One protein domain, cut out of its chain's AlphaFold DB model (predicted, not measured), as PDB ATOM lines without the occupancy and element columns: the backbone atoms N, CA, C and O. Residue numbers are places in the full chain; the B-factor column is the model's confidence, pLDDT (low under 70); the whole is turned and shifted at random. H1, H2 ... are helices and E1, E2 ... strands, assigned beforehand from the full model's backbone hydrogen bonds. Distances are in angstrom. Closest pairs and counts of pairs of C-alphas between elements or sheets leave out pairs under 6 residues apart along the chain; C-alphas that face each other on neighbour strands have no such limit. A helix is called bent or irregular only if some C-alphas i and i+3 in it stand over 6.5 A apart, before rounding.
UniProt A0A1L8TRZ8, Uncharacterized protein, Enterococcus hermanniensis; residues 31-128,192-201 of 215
ATOM      1  N   ASP A  31     151.057 127.393 137.177       80.25
ATOM      2  CA  ASP A  31     151.713 127.210 138.473       80.25
ATOM      3  C   ASP A  31     153.200 126.867 138.318       80.25
ATOM      4  O   ASP A  31     154.044 127.426 139.022       80.25
ATOM      5  N   GLU A  32     153.543 126.051 137.329       77.62
ATOM      6  CA  GLU A  32     154.929 125.774 136.943       77.62
ATOM      7  C   GLU A  32     155.642 127.030 136.425       77.62
ATOM      8  O   GLU A  32     156.786 127.297 136.801       77.62
ATOM      9  N   GLN A  33     154.954 127.850 135.622       84.19
ATOM     10  CA  GLN A  33     155.498 129.122 135.145       84.19
ATOM     11  C   GLN A  33     155.837 130.058 136.308       84.19
ATOM     12  O   GLN A  33     156.884 130.697 136.290       84.19
ATOM     13  N   ARG A  34     155.011 130.098 137.361       83.81
ATOM     14  CA  ARG A  34     155.293 130.915 138.553       83.81
ATOM     15  C   ARG A  34     156.577 130.485 139.262       83.81
ATOM     16  O   ARG A  34     157.310 131.344 139.743       83.81
ATOM     17  N   ILE A  35     156.878 129.185 139.307       78.19
ATOM     18  CA  ILE A  35     158.150 128.680 139.850       78.19
ATOM     19  C   ILE A  35     159.320 129.176 138.987       78.19
ATOM     20  O   ILE A  35     160.313 129.671 139.522       78.19
ATOM     21  N   LEU A  36     159.201 129.092 137.658       79.19
ATOM     22  CA  LEU A  36     160.230 129.570 136.727       79.19
ATOM     23  C   LEU A  36     160.446 131.084 136.825       79.19
ATOM     24  O   LEU A  36     161.590 131.543 136.814       79.19
ATOM     25  N   ASP A  37     159.378 131.866 136.951       83.19
ATOM     26  CA  ASP A  37     159.456 133.317 137.125       83.19
ATOM     27  C   ASP A  37     160.187 133.668 138.424       83.19
ATOM     28  O   ASP A  37     161.077 134.519 138.432       83.19
ATOM     29  N   GLU A  38     159.873 132.963 139.513       80.00
ATOM     30  CA  GLU A  38     160.511 133.150 140.816       80.00
ATOM     31  C   GLU A  38     162.016 132.833 140.777       80.00
ATOM     32  O   GLU A  38     162.824 133.531 141.398       80.00
ATOM     33  N   LEU A  39     162.405 131.809 140.015       74.31
ATOM     34  CA  LEU A  39     163.801 131.431 139.789       74.31
ATOM     35  C   LEU A  39     164.557 132.471 138.955       74.31
ATOM     36  O   LEU A  39     165.699 132.815 139.272       74.31
ATOM     37  N   ASN A  40     163.915 133.023 137.926       82.12
ATOM     38  CA  ASN A  40     164.510 134.042 137.060       82.12
ATOM     39  C   ASN A  40     164.772 135.381 137.767       82.12
ATOM     40  O   ASN A  40     165.572 136.172 137.270       82.12
ATOM     41  N   GLN A  41     164.168 135.635 138.934       81.69
ATOM     42  CA  GLN A  41     164.461 136.846 139.714       81.69
ATOM     43  C   GLN A  41     165.908 136.900 140.231       81.69
ATOM     44  O   GLN A  41     166.388 137.981 140.580       81.69
ATOM     45  N   GLY A  42     166.608 135.761 140.292       76.69
ATOM     46  CA  GLY A  42     167.956 135.692 140.853       76.69
ATOM     47  C   GLY A  42     167.985 136.088 142.331       76.69
ATOM     48  O   GLY A  42     166.954 136.159 142.994       76.69
ATOM     49  N   VAL A  43     169.172 136.336 142.881       80.25
ATOM     50  CA  VAL A  43     169.346 136.769 144.276       80.25
ATOM     51  C   VAL A  43     170.139 138.063 144.345       80.25
ATOM     52  O   VAL A  43     171.185 138.188 143.719       80.25
ATOM     53  N   SER A  44     169.650 139.033 145.116       85.19
ATOM     54  CA  SER A  44     170.317 140.327 145.268       85.19
ATOM     55  C   SER A  44     171.024 140.430 146.616       85.19
ATOM     56  O   SER A  44     170.397 140.265 147.659       85.19
ATOM     57  N   VAL A  45     172.324 140.724 146.593       84.69
ATOM     58  CA  VAL A  45     173.175 140.911 147.778       84.69
ATOM     59  C   VAL A  45     174.089 142.104 147.525       84.69
ATOM     60  O   VAL A  45     174.692 142.201 146.459       84.69
ATOM     61  N   GLY A  46     174.175 143.041 148.473       83.56
ATOM     62  CA  GLY A  46     175.062 144.209 148.358       83.56
ATOM     63  C   GLY A  46     174.842 145.055 147.095       83.56
ATOM     64  O   GLY A  46     175.799 145.567 146.524       83.56
ATOM     65  N   GLY A  47     173.596 145.152 146.613       85.81
ATOM     66  CA  GLY A  47     173.244 145.895 145.395       85.81
ATOM     67  C   GLY A  47     173.596 145.198 144.074       85.81
ATOM     68  O   GLY A  47     173.292 145.741 143.015       85.81
ATOM     69  N   LYS A  48     174.197 144.000 144.113       89.00
ATOM     70  CA  LYS A  48     174.419 143.147 142.938       89.00
ATOM     71  C   LYS A  48     173.365 142.048 142.878       89.00
ATOM     72  O   LYS A  48     173.082 141.412 143.892       89.00
ATOM     73  N   THR A  49     172.837 141.791 141.686       88.38
ATOM     74  CA  THR A  49     171.933 140.666 141.426       88.38
ATOM     75  C   THR A  49     172.699 139.536 140.753       88.38
ATOM     76  O   THR A  49     173.337 139.725 139.719       88.38
ATOM     77  N   PHE A  50     172.637 138.357 141.358       81.69
ATOM     78  CA  PHE A  50     173.252 137.129 140.886       81.69
ATOM     79  C   PHE A  50     172.166 136.235 140.303       81.69
ATOM     80  O   PHE A  50     171.287 135.754 141.020       81.69
ATOM     81  N   ASN A  51     172.228 136.034 138.992       80.94
ATOM     82  CA  ASN A  51     171.231 135.267 138.260       80.94
ATOM     83  C   ASN A  51     171.636 133.803 138.127       80.94
ATOM     84  O   ASN A  51     172.815 133.444 138.166       80.94
ATOM     85  N   LEU A  52     170.622 132.970 137.927       70.69
ATOM     86  CA  LEU A  52     170.784 131.570 137.569       70.69
ATOM     87  C   LEU A  52     171.292 131.463 136.132       70.69
ATOM     88  O   LEU A  52     171.003 132.313 135.286       70.69
ATOM     89  N   ARG A  53     172.064 130.414 135.843       69.25
ATOM     90  CA  ARG A  53     172.513 130.165 134.471       69.25
ATOM     91  C   ARG A  53     171.313 129.721 133.643       69.25
ATOM     92  O   ARG A  53     170.467 128.970 134.115       69.25
ATOM     93  N   ALA A  54     171.264 130.120 132.376       69.31
ATOM     94  CA  ALA A  54     170.169 129.732 131.486       69.31
ATOM     95  C   ALA A  54     170.063 128.208 131.294       69.31
ATOM     96  O   ALA A  54     168.964 127.687 131.126       69.31
ATOM     97  N   SER A  55     171.198 127.494 131.350       60.81
ATOM     98  CA  SER A  55     171.224 126.029 131.335       60.81
ATOM     99  C   SER A  55     170.420 125.474 132.489       60.81
ATOM    100  O   SER A  55     169.546 124.652 132.258       60.81
ATOM    101  N   ASP A  56     170.683 125.998 133.685       64.75
ATOM    102  CA  ASP A  56     169.966 125.656 134.893       64.75
ATOM    103  C   ASP A  56     168.485 126.031 134.660       64.75
ATOM    104  O   ASP A  56     167.627 125.211 134.887       64.75
ATOM    105  N   ILE A  57     168.113 127.182 134.083       68.31
ATOM    106  CA  ILE A  57     166.675 127.527 133.937       68.31
ATOM    107  C   ILE A  57     165.902 126.510 133.077       68.31
ATOM    108  O   ILE A  57     164.847 126.009 133.480       68.31
ATOM    109  N   ALA A  58     166.479 126.125 131.939       65.25
ATOM    110  CA  ALA A  58     165.935 125.065 131.083       65.25
ATOM    111  C   ALA A  58     165.841 123.719 131.829       65.25
ATOM    112  O   ALA A  58     164.881 122.968 131.665       65.25
ATOM    113  N   GLN A  59     166.846 123.498 132.674       62.41
ATOM    114  CA  GLN A  59     167.005 122.583 133.793       62.41
ATOM    115  C   GLN A  59     165.870 122.463 134.841       62.41
ATOM    116  O   GLN A  59     165.787 121.437 135.499       62.41
ATOM    117  N   ALA A  60     164.939 123.413 135.011       66.12
ATOM    118  CA  ALA A  60     163.657 123.161 135.728       66.12
ATOM    119  C   ALA A  60     162.466 123.021 134.802       66.12
ATOM    120  O   ALA A  60     161.519 122.293 135.101       66.12
ATOM    121  N   GLU A  61     162.513 123.708 133.672       68.62
ATOM    122  CA  GLU A  61     161.382 123.798 132.770       68.62
ATOM    123  C   GLU A  61     160.918 122.415 132.282       68.62
ATOM    124  O   GLU A  61     159.784 122.021 132.522       68.62
ATOM    125  N   ASN A  62     161.783 121.608 131.671       65.88
ATOM    126  CA  ASN A  62     161.432 120.215 131.302       65.88
ATOM    127  C   ASN A  62     161.006 119.249 132.466       65.88
ATOM    128  O   ASN A  62     160.607 118.139 132.146       65.88
ATOM    129  N   HIS A  63     161.105 119.591 133.765       67.69
ATOM    130  CA  HIS A  63     160.764 118.751 134.926       67.69
ATOM    131  C   HIS A  63     159.325 119.008 135.222       67.69
ATOM    132  O   HIS A  63     158.537 118.083 135.311       67.69
ATOM    133  N   LEU A  64     159.038 120.301 135.325       70.88
ATOM    134  CA  LEU A  64     157.735 120.872 135.498       70.88
ATOM    135  C   LEU A  64     156.853 120.423 134.327       70.88
ATOM    136  O   LEU A  64     155.811 119.836 134.555       70.88
ATOM    137  N   LYS A  65     157.366 120.444 133.087       68.50
ATOM    138  CA  LYS A  65     156.667 119.840 131.933       68.50
ATOM    139  C   LYS A  65     156.352 118.345 132.082       68.50
ATOM    140  O   LYS A  65     155.455 117.848 131.412       68.50
ATOM    141  N   GLN A  66     157.144 117.596 132.845       62.81
ATOM    142  CA  GLN A  66     156.998 116.143 132.997       62.81
ATOM    143  C   GLN A  66     156.244 115.741 134.270       62.81
ATOM    144  O   GLN A  66     155.886 114.572 134.400       62.81
ATOM    145  N   ASN A  67     156.024 116.674 135.197       59.88
ATOM    146  CA  ASN A  67     155.435 116.426 136.505       59.88
ATOM    147  C   ASN A  67     154.428 117.536 136.785       59.88
ATOM    148  O   ASN A  67     154.834 118.658 137.078       59.88
ATOM    149  N   ASP A  68     153.139 117.207 136.709       68.12
ATOM    150  CA  ASP A  68     152.080 118.145 137.072       68.12
ATOM    151  C   ASP A  68     152.277 118.591 138.525       68.12
ATOM    152  O   ASP A  68     152.249 117.773 139.448       68.12
ATOM    153  N   ILE A  69     152.466 119.894 138.722       66.38
ATOM    154  CA  ILE A  69     152.588 120.496 140.049       66.38
ATOM    155  C   ILE A  69     151.254 121.137 140.420       66.38
ATOM    156  O   ILE A  69     150.735 121.990 139.699       66.38
ATOM    157  N   SER A  70     150.691 120.770 141.573       75.69
ATOM    158  CA  SER A  70     149.493 121.443 142.074       75.69
ATOM    159  C   SER A  70     149.799 122.879 142.508       75.69
ATOM    160  O   SER A  70     150.900 123.202 142.958       75.69
ATOM    161  N   ALA A  71     148.785 123.746 142.494       73.88
ATOM    162  CA  ALA A  71     148.917 125.119 142.986       73.88
ATOM    163  C   ALA A  71     149.474 125.202 144.425       73.88
ATOM    164  O   ALA A  71     150.199 126.138 144.763       73.88
ATOM    165  N   SER A  72     149.148 124.224 145.282       68.25
ATOM    166  CA  SER A  72     149.681 124.150 146.647       68.25
ATOM    167  C   SER A  72     151.179 123.855 146.649       68.25
ATOM    168  O   SER A  72     151.936 124.572 147.299       68.25
ATOM    169  N   GLU A  73     151.611 122.844 145.896       71.31
ATOM    170  CA  GLU A  73     153.025 122.470 145.783       71.31
ATOM    171  C   GLU A  73     153.843 123.614 145.179       71.31
ATOM    172  O   GLU A  73     154.883 123.977 145.727       71.31
ATOM    173  N   ALA A  74     153.331 124.273 144.135       72.81
ATOM    174  CA  ALA A  74     153.978 125.440 143.546       72.81
ATOM    175  C   ALA A  74     154.145 126.582 144.557       72.81
ATOM    176  O   ALA A  74     155.228 127.160 144.661       72.81
ATOM    177  N   ASN A  75     153.118 126.879 145.361       74.81
ATOM    178  CA  ASN A  75     153.220 127.884 146.424       74.81
ATOM    179  C   ASN A  75     154.272 127.507 147.480       74.81
ATOM    180  O   ASN A  75     155.026 128.373 147.927       74.81
ATOM    181  N   GLN A  76     154.339 126.233 147.874       71.94
ATOM    182  CA  GLN A  76     155.329 125.764 148.843       71.94
ATOM    183  C   GLN A  76     156.750 125.859 148.275       71.94
ATOM    184  O   GLN A  76     157.645 126.343 148.966       71.94
ATOM    185  N   VAL A  77     156.958 125.485 147.012       70.44
ATOM    186  CA  VAL A  77     158.253 125.619 146.324       70.44
ATOM    187  C   VAL A  77     158.670 127.088 146.216       70.44
ATOM    188  O   VAL A  77     159.801 127.428 146.566       70.44
ATOM    189  N   ILE A  78     157.759 127.977 145.814       76.00
ATOM    190  CA  ILE A  78     157.998 129.429 145.747       76.00
ATOM    191  C   ILE A  78     158.404 129.983 147.117       76.00
ATOM    192  O   ILE A  78     159.375 130.735 147.209       76.00
ATOM    193  N   ALA A  79     157.730 129.569 148.193       75.94
ATOM    194  CA  ALA A  79     158.089 129.985 149.547       75.94
ATOM    195  C   ALA A  79     159.519 129.555 149.927       75.94
ATOM    196  O   ALA A  79     160.263 130.347 150.510       75.94
ATOM    197  N   GLN A  80     159.944 128.346 149.542       71.94
ATOM    198  CA  GLN A  80     161.320 127.884 149.768       71.94
ATOM    199  C   GLN A  80     162.340 128.674 148.929       71.94
ATOM    200  O   GLN A  80     163.398 129.044 149.442       71.94
ATOM    201  N   ILE A  81     162.027 129.009 147.667       73.19
ATOM    202  CA  ILE A  81     162.881 129.876 146.830       73.19
ATOM    203  C   ILE A  81     163.072 131.240 147.503       73.19
ATOM    204  O   ILE A  81     164.197 131.728 147.638       73.19
ATOM    205  N   GLN A  82     161.981 131.842 147.970       77.31
ATOM    206  CA  GLN A  82     161.997 133.139 148.642       77.31
ATOM    207  C   GLN A  82     162.791 133.094 149.948       77.31
ATOM    208  O   GLN A  82     163.594 133.994 150.207       77.31
ATOM    209  N   GLN A  83     162.635 132.028 150.737       75.31
ATOM    210  CA  GLN A  83     163.409 131.819 151.957       75.31
ATOM    211  C   GLN A  83     164.906 131.679 151.661       75.31
ATOM    212  O   GLN A  83     165.723 132.314 152.327       75.31
ATOM    213  N   ALA A  84     165.280 130.914 150.631       72.19
ATOM    214  CA  ALA A  84     166.671 130.784 150.205       72.19
ATOM    215  C   ALA A  84     167.269 132.141 149.807       72.19
ATOM    216  O   ALA A  84     168.373 132.482 150.233       72.19
ATOM    217  N   ARG A  85     166.525 132.957 149.046       78.38
ATOM    218  CA  ARG A  85     166.963 134.318 148.705       78.38
ATOM    219  C   ARG A  85     167.110 135.200 149.936       78.38
ATOM    220  O   ARG A  85     168.093 135.926 150.019       78.38
ATOM    221  N   ALA A  86     166.176 135.129 150.882       78.31
ATOM    222  CA  ALA A  86     166.238 135.904 152.116       78.31
ATOM    223  C   ALA A  86     167.486 135.550 152.942       78.31
ATOM    224  O   ALA A  86     168.206 136.457 153.348       78.31
ATOM    225  N   LEU A  87     167.792 134.256 153.100       72.06
ATOM    226  CA  LEU A  87     168.994 133.771 153.794       72.06
ATOM    227  C   LEU A  87     170.289 134.290 153.152       72.06
ATOM    228  O   LEU A  87     171.218 134.713 153.837       72.06
ATOM    229  N   ILE A  88     170.350 134.267 151.820       77.44
ATOM    230  CA  ILE A  88     171.510 134.747 151.067       77.44
ATOM    231  C   ILE A  88     171.603 136.282 151.137       77.44
ATOM    232  O   ILE A  88     172.694 136.821 151.307       77.44
ATOM    233  N   ALA A  89     170.477 136.996 151.069       79.81
ATOM    234  CA  ALA A  89     170.424 138.452 151.192       79.81
ATOM    235  C   ALA A  89     170.825 138.937 152.593       79.81
ATOM    236  O   ALA A  89     171.511 139.952 152.716       79.81
ATOM    237  N   SER A  90     170.466 138.194 153.644       79.44
ATOM    238  CA  SER A  90     170.840 138.502 155.031       79.44
ATOM    239  C   SER A  90     172.222 137.976 155.434       79.44
ATOM    240  O   SER A  90     172.587 138.065 156.603       79.44
ATOM    241  N   SER A  91     172.999 137.422 154.498       75.00
ATOM    242  CA  SER A  91     174.280 136.765 154.794       75.00
ATOM    243  C   SER A  91     175.420 137.703 155.196       75.00
ATOM    244  O   SER A  91     176.422 137.241 155.736       75.00
ATOM    245  N   GLY A  92     175.306 139.003 154.898       81.69
ATOM    246  CA  GLY A  92     176.354 139.989 155.181       81.69
ATOM    247  C   GLY A  92     177.652 139.793 154.383       81.69
ATOM    248  O   GLY A  92     178.675 140.369 154.744       81.69
ATOM    249  N   VAL A  93     177.633 138.983 153.320       85.38
ATOM    250  CA  VAL A  93     178.808 138.737 152.472       85.38
ATOM    251  C   VAL A  93     179.214 139.999 151.714       85.38
ATOM    252  O   VAL A  93     178.382 140.649 151.079       85.38
ATOM    253  N   ASP A  94     180.513 140.309 151.717       90.56
ATOM    254  CA  ASP A  94     181.079 141.311 150.815       90.56
ATOM    255  C   ASP A  94     181.112 140.770 149.380       90.56
ATOM    256  O   ASP A  94     181.849 139.842 149.042       90.56
ATOM    257  N   VAL A  95     180.299 141.378 148.522       91.31
ATOM    258  CA  VAL A  95     180.131 140.977 147.124       91.31
ATOM    259  C   VAL A  95     181.046 141.726 146.160       91.31
ATOM    260  O   VAL A  95     180.923 141.548 144.944       91.31
ATOM    261  N   SER A  96     181.959 142.570 146.646       92.62
ATOM    262  CA  SER A  96     182.788 143.444 145.802       92.62
ATOM    263  C   SER A  96     183.542 142.670 144.714       92.62
ATOM    264  O   SER A  96     183.476 143.048 143.542       92.62
ATOM    265  N   ASN A  97     184.130 141.523 145.069       90.94
ATOM    266  CA  ASN A  97     184.904 140.656 144.167       90.94
ATOM    267  C   ASN A  97     184.133 139.425 143.661       90.94
ATOM    268  O   ASN A  97     184.719 138.508 143.091       90.94
ATOM    269  N   ILE A  98     182.819 139.394 143.882       85.00
ATOM    270  CA  ILE A  98     181.956 138.278 143.508       85.00
ATOM    271  C   ILE A  98     181.228 138.632 142.209       85.00
ATOM    272  O   ILE A  98     180.573 139.675 142.124       85.00
ATOM    273  N   ASN A  99     181.352 137.760 141.203       85.50
ATOM    274  CA  ASN A  99     180.800 137.966 139.854       85.50
ATOM    275  C   ASN A  99     179.838 136.859 139.409       85.50
ATOM    276  O   ASN A  99     179.201 136.979 138.365       85.50
ATOM    277  N   SER A 100     179.744 135.779 140.177       76.19
ATOM    278  CA  SER A 100     178.932 134.617 139.853       76.19
ATOM    279  C   SER A 100     178.151 134.173 141.083       76.19
ATOM    280  O   SER A 100     178.557 134.436 142.222       76.19
ATOM    281  N   ILE A 101     177.012 133.520 140.863       72.94
ATOM    282  CA  ILE A 101     176.231 132.976 141.972       72.94
ATOM    283  C   ILE A 101     177.016 131.862 142.678       72.94
ATOM    284  O   ILE A 101     176.932 131.712 143.890       72.94
ATOM    285  N   GLU A 102     177.863 131.135 141.953       71.94
ATOM    286  CA  GLU A 102     178.745 130.117 142.506       71.94
ATOM    287  C   GLU A 102     179.734 130.717 143.509       71.94
ATOM    288  O   GLU A 102     179.896 130.190 144.614       71.94
ATOM    289  N   ASP A 103     180.365 131.836 143.155       74.06
ATOM    290  CA  ASP A 103     181.312 132.525 144.031       74.06
ATOM    291  C   ASP A 103     180.605 133.180 145.219       74.06
ATOM    292  O   ASP A 103     181.124 133.131 146.337       74.06
ATOM    293  N   LEU A 104     179.392 133.715 145.011       76.94
ATOM    294  CA  LEU A 104     178.562 134.259 146.089       76.94
ATOM    295  C   LEU A 104     178.328 133.197 147.139       76.94
ATOM    296  O   LEU A 104     178.555 133.406 148.331       76.94
ATOM    297  N   ILE A 105     177.868 132.040 146.686       73.56
ATOM    298  CA  ILE A 105     177.460 131.038 147.630       73.56
ATOM    299  C   ILE A 105     178.701 130.428 148.310       73.56
ATOM    300  O   ILE A 105     178.665 130.159 149.513       73.56
ATOM    301  N   LYS A 106     179.842 130.289 147.611       74.88
ATOM    302  CA  LYS A 106     181.124 129.882 148.229       74.88
ATOM    303  C   LYS A 106     181.555 130.840 149.332       74.88
ATOM    304  O   LYS A 106     182.099 130.373 150.335       74.88
ATOM    305  N   ALA A 107     181.279 132.128 149.174       74.88
ATOM    306  CA  ALA A 107     181.582 133.154 150.160       74.88
ATOM    307  C   ALA A 107     180.604 133.182 151.352       74.88
ATOM    308  O   ALA A 107     180.904 133.835 152.349       74.88
ATOM    309  N   LEU A 108     179.475 132.458 151.306       70.56
ATOM    310  CA  LEU A 108     178.517 132.452 152.415       70.56
ATOM    311  C   LEU A 108     179.101 131.868 153.714       70.56
ATOM    312  O   LEU A 108     179.871 130.894 153.669       70.56
ATOM    313  N   PRO A 109     178.653 132.381 154.875       75.44
ATOM    314  CA  PRO A 109     178.886 131.757 156.170       75.44
ATOM    315  C   PRO A 109     178.399 130.300 156.218       75.44
ATOM    316  O   PRO A 109     177.498 129.890 155.480       75.44
ATOM    317  N   LEU A 110     179.021 129.487 157.076       64.88
ATOM    318  CA  LEU A 110     178.722 128.054 157.169       64.88
ATOM    319  C   LEU A 110     177.299 127.785 157.685       64.88
ATOM    320  O   LEU A 110     176.654 126.846 157.223       64.88
ATOM    321  N   ASP A 111     176.813 128.610 158.607       68.44
ATOM    322  CA  ASP A 111     175.443 128.582 159.120       68.44
ATOM    323  C   ASP A 111     174.435 128.838 157.996       68.44
ATOM    324  O   ASP A 111     173.574 127.988 157.763       68.44
ATOM    325  N   ILE A 112     174.624 129.904 157.209       74.19
ATOM    326  CA  ILE A 112     173.780 130.195 156.048       74.19
ATOM    327  C   ILE A 112     173.830 129.040 155.050       74.19
ATOM    328  O   ILE A 112     172.787 128.604 154.586       74.19
ATOM    329  N   LYS A 113     175.007 128.471 154.754       66.81
ATOM    330  CA  LYS A 113     175.122 127.294 153.869       66.81
ATOM    331  C   LYS A 113     174.335 126.086 154.382       66.81
ATOM    332  O   LYS A 113     173.824 125.325 153.565       66.81
ATOM    333  N   ASN A 114     174.258 125.881 155.694       66.75
ATOM    334  CA  ASN A 114     173.511 124.768 156.278       66.75
ATOM    335  C   ASN A 114     172.000 125.030 156.268       66.75
ATOM    336  O   ASN A 114     171.263 124.181 155.783       66.75
ATOM    337  N   GLN A 115     171.554 126.223 156.674       66.44
ATOM    338  CA  GLN A 115     170.141 126.620 156.569       66.44
ATOM    339  C   GLN A 115     169.649 126.581 155.129       66.44
ATOM    340  O   GLN A 115     168.526 126.172 154.847       66.44
ATOM    341  N   LEU A 116     170.527 126.992 154.217       68.62
ATOM    342  CA  LEU A 116     170.331 126.852 152.801       68.62
ATOM    343  C   LEU A 116     170.078 125.354 152.544       68.62
ATOM    344  O   LEU A 116     168.946 125.021 152.220       68.62
ATOM    345  N   LYS A 117     171.011 124.412 152.757       68.00
ATOM    346  CA  LYS A 117     170.769 122.962 152.497       68.00
ATOM    347  C   LYS A 117     169.404 122.438 152.985       68.00
ATOM    348  O   LYS A 117     168.767 121.673 152.255       68.00
ATOM    349  N   ASP A 118     168.944 122.864 154.157       69.19
ATOM    350  CA  ASP A 118     167.640 122.468 154.706       69.19
ATOM    351  C   ASP A 118     166.466 122.945 153.837       69.19
ATOM    352  O   ASP A 118     165.567 122.165 153.519       69.19
ATOM    353  N   VAL A 119     166.493 124.202 153.396       66.25
ATOM    354  CA  VAL A 119     165.490 124.787 152.488       66.25
ATOM    355  C   VAL A 119     165.515 124.087 151.107       66.25
ATOM    356  O   VAL A 119     164.468 123.905 150.490       66.25
ATOM    357  N   ILE A 120     166.680 123.597 150.639       68.19
ATOM    358  CA  ILE A 120     166.836 122.910 149.332       68.19
ATOM    359  C   ILE A 120     166.068 121.607 149.467       68.19
ATOM    360  O   ILE A 120     165.336 121.197 148.573       68.19
ATOM    361  N   THR A 121     166.315 120.935 150.589       66.00
ATOM    362  CA  THR A 121     165.844 119.582 150.831       66.00
ATOM    363  C   THR A 121     164.331 119.605 150.943       66.00
ATOM    364  O   THR A 121     163.662 118.767 150.351       66.00
ATOM    365  N   GLN A 122     163.781 120.621 151.613       67.44
ATOM    366  CA  GLN A 122     162.342 120.856 151.661       67.44
ATOM    367  C   GLN A 122     161.749 121.103 150.269       67.44
ATOM    368  O   GLN A 122     160.788 120.427 149.908       67.44
ATOM    369  N   ALA A 123     162.335 122.004 149.471       65.75
ATOM    370  CA  ALA A 123     161.867 122.277 148.108       65.75
ATOM    371  C   ALA A 123     161.881 121.021 147.222       65.75
ATOM    372  O   ALA A 123     160.918 120.743 146.515       65.75
ATOM    373  N   ALA A 124     162.953 120.233 147.296       66.25
ATOM    374  CA  ALA A 124     163.084 118.996 146.538       66.25
ATOM    375  C   ALA A 124     162.068 117.937 146.966       66.25
ATOM    376  O   ALA A 124     161.440 117.328 146.107       66.25
ATOM    377  N   ASN A 125     161.846 117.769 148.272       67.75
ATOM    378  CA  ASN A 125     160.862 116.816 148.779       67.75
ATOM    379  C   ASN A 125     159.444 117.143 148.287       67.75
ATOM    380  O   ASN A 125     158.691 116.220 147.982       67.75
ATOM    381  N   ILE A 126     159.094 118.434 148.181       66.75
ATOM    382  CA  ILE A 126     157.811 118.881 147.611       66.75
ATOM    383  C   ILE A 126     157.707 118.488 146.131       66.75
ATOM    384  O   ILE A 126     156.655 118.052 145.691       66.75
ATOM    385  N   LEU A 127     158.806 118.580 145.379       64.06
ATOM    386  CA  LEU A 127     158.874 118.197 143.963       64.06
ATOM    387  C   LEU A 127     159.033 116.681 143.738       64.06
ATOM    388  O   LEU A 127     159.337 116.250 142.628       64.06
ATOM    389  N   GLY A 128     158.891 115.849 144.775       62.28
ATOM    390  CA  GLY A 128     159.094 114.405 144.640       62.28
ATOM    391  C   GLY A 128     160.545 114.030 144.312       62.28
ATOM    392  O   GLY A 128     160.802 113.028 143.642       62.28
ATOM    393  N   SER A 192     182.909 122.281 144.641       37.44
ATOM    394  CA  SER A 192     181.616 121.595 144.485       37.44
ATOM    395  C   SER A 192     180.578 122.054 145.506       37.44
ATOM    396  O   SER A 192     180.088 121.278 146.320       37.44
ATOM    397  N   ALA A 193     180.319 123.351 145.536       38.06
ATOM    398  CA  ALA A 193     179.352 123.994 146.410       38.06
ATOM    399  C   ALA A 193     179.300 125.429 145.854       38.06
ATOM    400  O   ALA A 193     180.330 126.078 145.793       38.06
ATOM    401  N   ILE A 194     178.211 125.992 145.367       39.28
ATOM    402  CA  ILE A 194     176.837 125.724 145.698       39.28
ATOM    403  C   ILE A 194     175.992 126.200 144.534       39.28
ATOM    404  O   ILE A 194     176.273 127.232 143.929       39.28
ATOM    405  N   SER A 195     174.896 125.506 144.299       37.16
ATOM    406  CA  SER A 195     173.790 126.135 143.628       37.16
ATOM    407  C   SER A 195     172.506 125.479 144.127       37.16
ATOM    408  O   SER A 195     172.025 124.486 143.617       37.16
ATOM    409  N   PHE A 196     171.942 126.074 145.177       38.78
ATOM    410  CA  PHE A 196     170.490 126.069 145.399       38.78
ATOM    411  C   PHE A 196     169.728 126.356 144.116       38.78
ATOM    412  O   PHE A 196     168.822 125.650 143.701       38.78
ATOM    413  N   ALA A 197     170.254 127.398 143.491       34.75
ATOM    414  CA  ALA A 197     170.149 127.841 142.134       34.75
ATOM    415  C   ALA A 197     170.104 126.738 141.069       34.75
ATOM    416  O   ALA A 197     169.272 126.819 140.187       34.75
ATOM    417  N   SER A 198     170.969 125.725 141.136       35.38
ATOM    418  CA  SER A 198     171.058 124.648 140.143       35.38
ATOM    419  C   SER A 198     170.215 123.459 140.569       35.38
ATOM    420  O   SER A 198     169.697 122.742 139.734       35.38
ATOM    421  N   LEU A 199     169.991 123.280 141.867       37.69
ATOM    422  CA  LEU A 199     169.173 122.207 142.417       37.69
ATOM    423  C   LEU A 199     167.678 122.346 142.145       37.69
ATOM    424  O   LEU A 199     167.025 121.341 141.887       37.69
ATOM    425  N   LEU A 200     167.148 123.568 142.124       42.81
ATOM    426  CA  LEU A 200     165.776 123.811 141.664       42.81
ATOM    427  C   LEU A 200     165.616 123.667 140.150       42.81
ATOM    428  O   LEU A 200     164.502 123.575 139.662       42.81
ATOM    429  N   LEU A 201     166.737 123.620 139.439       37.38
ATOM    430  CA  LEU A 201     166.908 123.787 138.009       37.38
ATOM    431  C   LEU A 201     167.647 122.606 137.384       37.38
ATOM    432  O   LEU A 201     168.299 122.732 136.370       37.38
TER     433      LEU A 201
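Overview. This is residues 31 to 128 and 192 to 201 of the 215 residues of an uncharacterized protein of Enterococcus hermanniensis (UniProt A0A1L8TRZ8). Four helices, H2, H1, H3 and H5, run nearly along the long axis and stand side by side in that order as an open C, with the short H6 in its mouth between H2 and H5. At one end of this C the small hairpin E1 E2 packs beside the end of H3, and the short helix H4 lies near it. The 108 printed residues hold six named helices and two named strands, in the order H1 E1 E2 H2 H3 H4 H5 H6; the sheet E1 - E2 is antiparallel and the class is mostly helix. The whole is compact, with a radius of gyration of the C-alphas of 13.4 A, and elongated, with spans of 40 by 25 by 24 A.

Arrangement. H1, residues 31 to 40, touches H2, residues 54 to 64, at a shallow tilt of 15 degrees, opposite ways; their closest C-alphas, of Glu 32 and Leu 64, are 5.8 A apart. H1 also touches H3, residues 71 to 89, the same way at a shallow tilt of 12 degrees, closest at the C-alphas of Asp 31 and Ala 71, 5.7 A. E1, residues 43 to 45, and E2, residues 48 to 50, form an antiparallel hairpin, with N 43 and O 50 at 2.9 A and N 50 and O 43 at 2.8 A, within hydrogen-bond range. The closest C-alphas of E1 and H3 are those of Val 45 and Ala 89, 5.0 A apart. H3 touches H5, residues 110 to 126, at a shallow tilt of 9 degrees, opposite ways, closest at the C-alphas of Val 77 and Ala 123, 5.2 A. H4, residues 101 to 107, is close to H5 but not clearly touching, at a steep tilt of 43 degrees; their closest C-alphas, of Ile 105 and Lys 113, are 7.6 A apart. H6, residues 196 to 199, touches H5 at residues 116 to 120 alone, closest at the C-alphas of Phe 196 and Ile 120, 6.2 A. H6 and H2 only just touch, with 3 pairs of C-alphas within 8 A, the closest those of Ser 198 and Asp 56, 5.5 A. H2 and H5 are apart. In H1, H3, H4 and H5 every O i to N i+4 pair is within hydrogen-bond range, in H2 6 of 7, and H6 is too short for such a pair.

Along the chain. H1 begins at C-alpha 31 (151.713, 127.210, 138.473) and is 14.6 A long. H2, 15.8 A, is irregular, but only just: C-alphas 59 and 62 are 6.55 A apart. H3 is 26.6 A long and ends at C-alpha 89 (170.424, 138.452, 151.192). H5 is 24.8 A long, and H6 ends at C-alpha 199 (169.173, 122.207, 142.417).

Size, cuts and confidence. The C-alphas farthest apart, of Asp 68 and Ser 96, are 40.7 A apart. The link from H3 to H4, 11 residues, is long. Residues 129 to 191 are not printed, and C-alphas 128 and 192 are 23.6 A apart across this cut. The mean pLDDT of the printed part is 70.9; 45 residues are under 70, among them 53 to 63, 113 to 128 and 192 to 201.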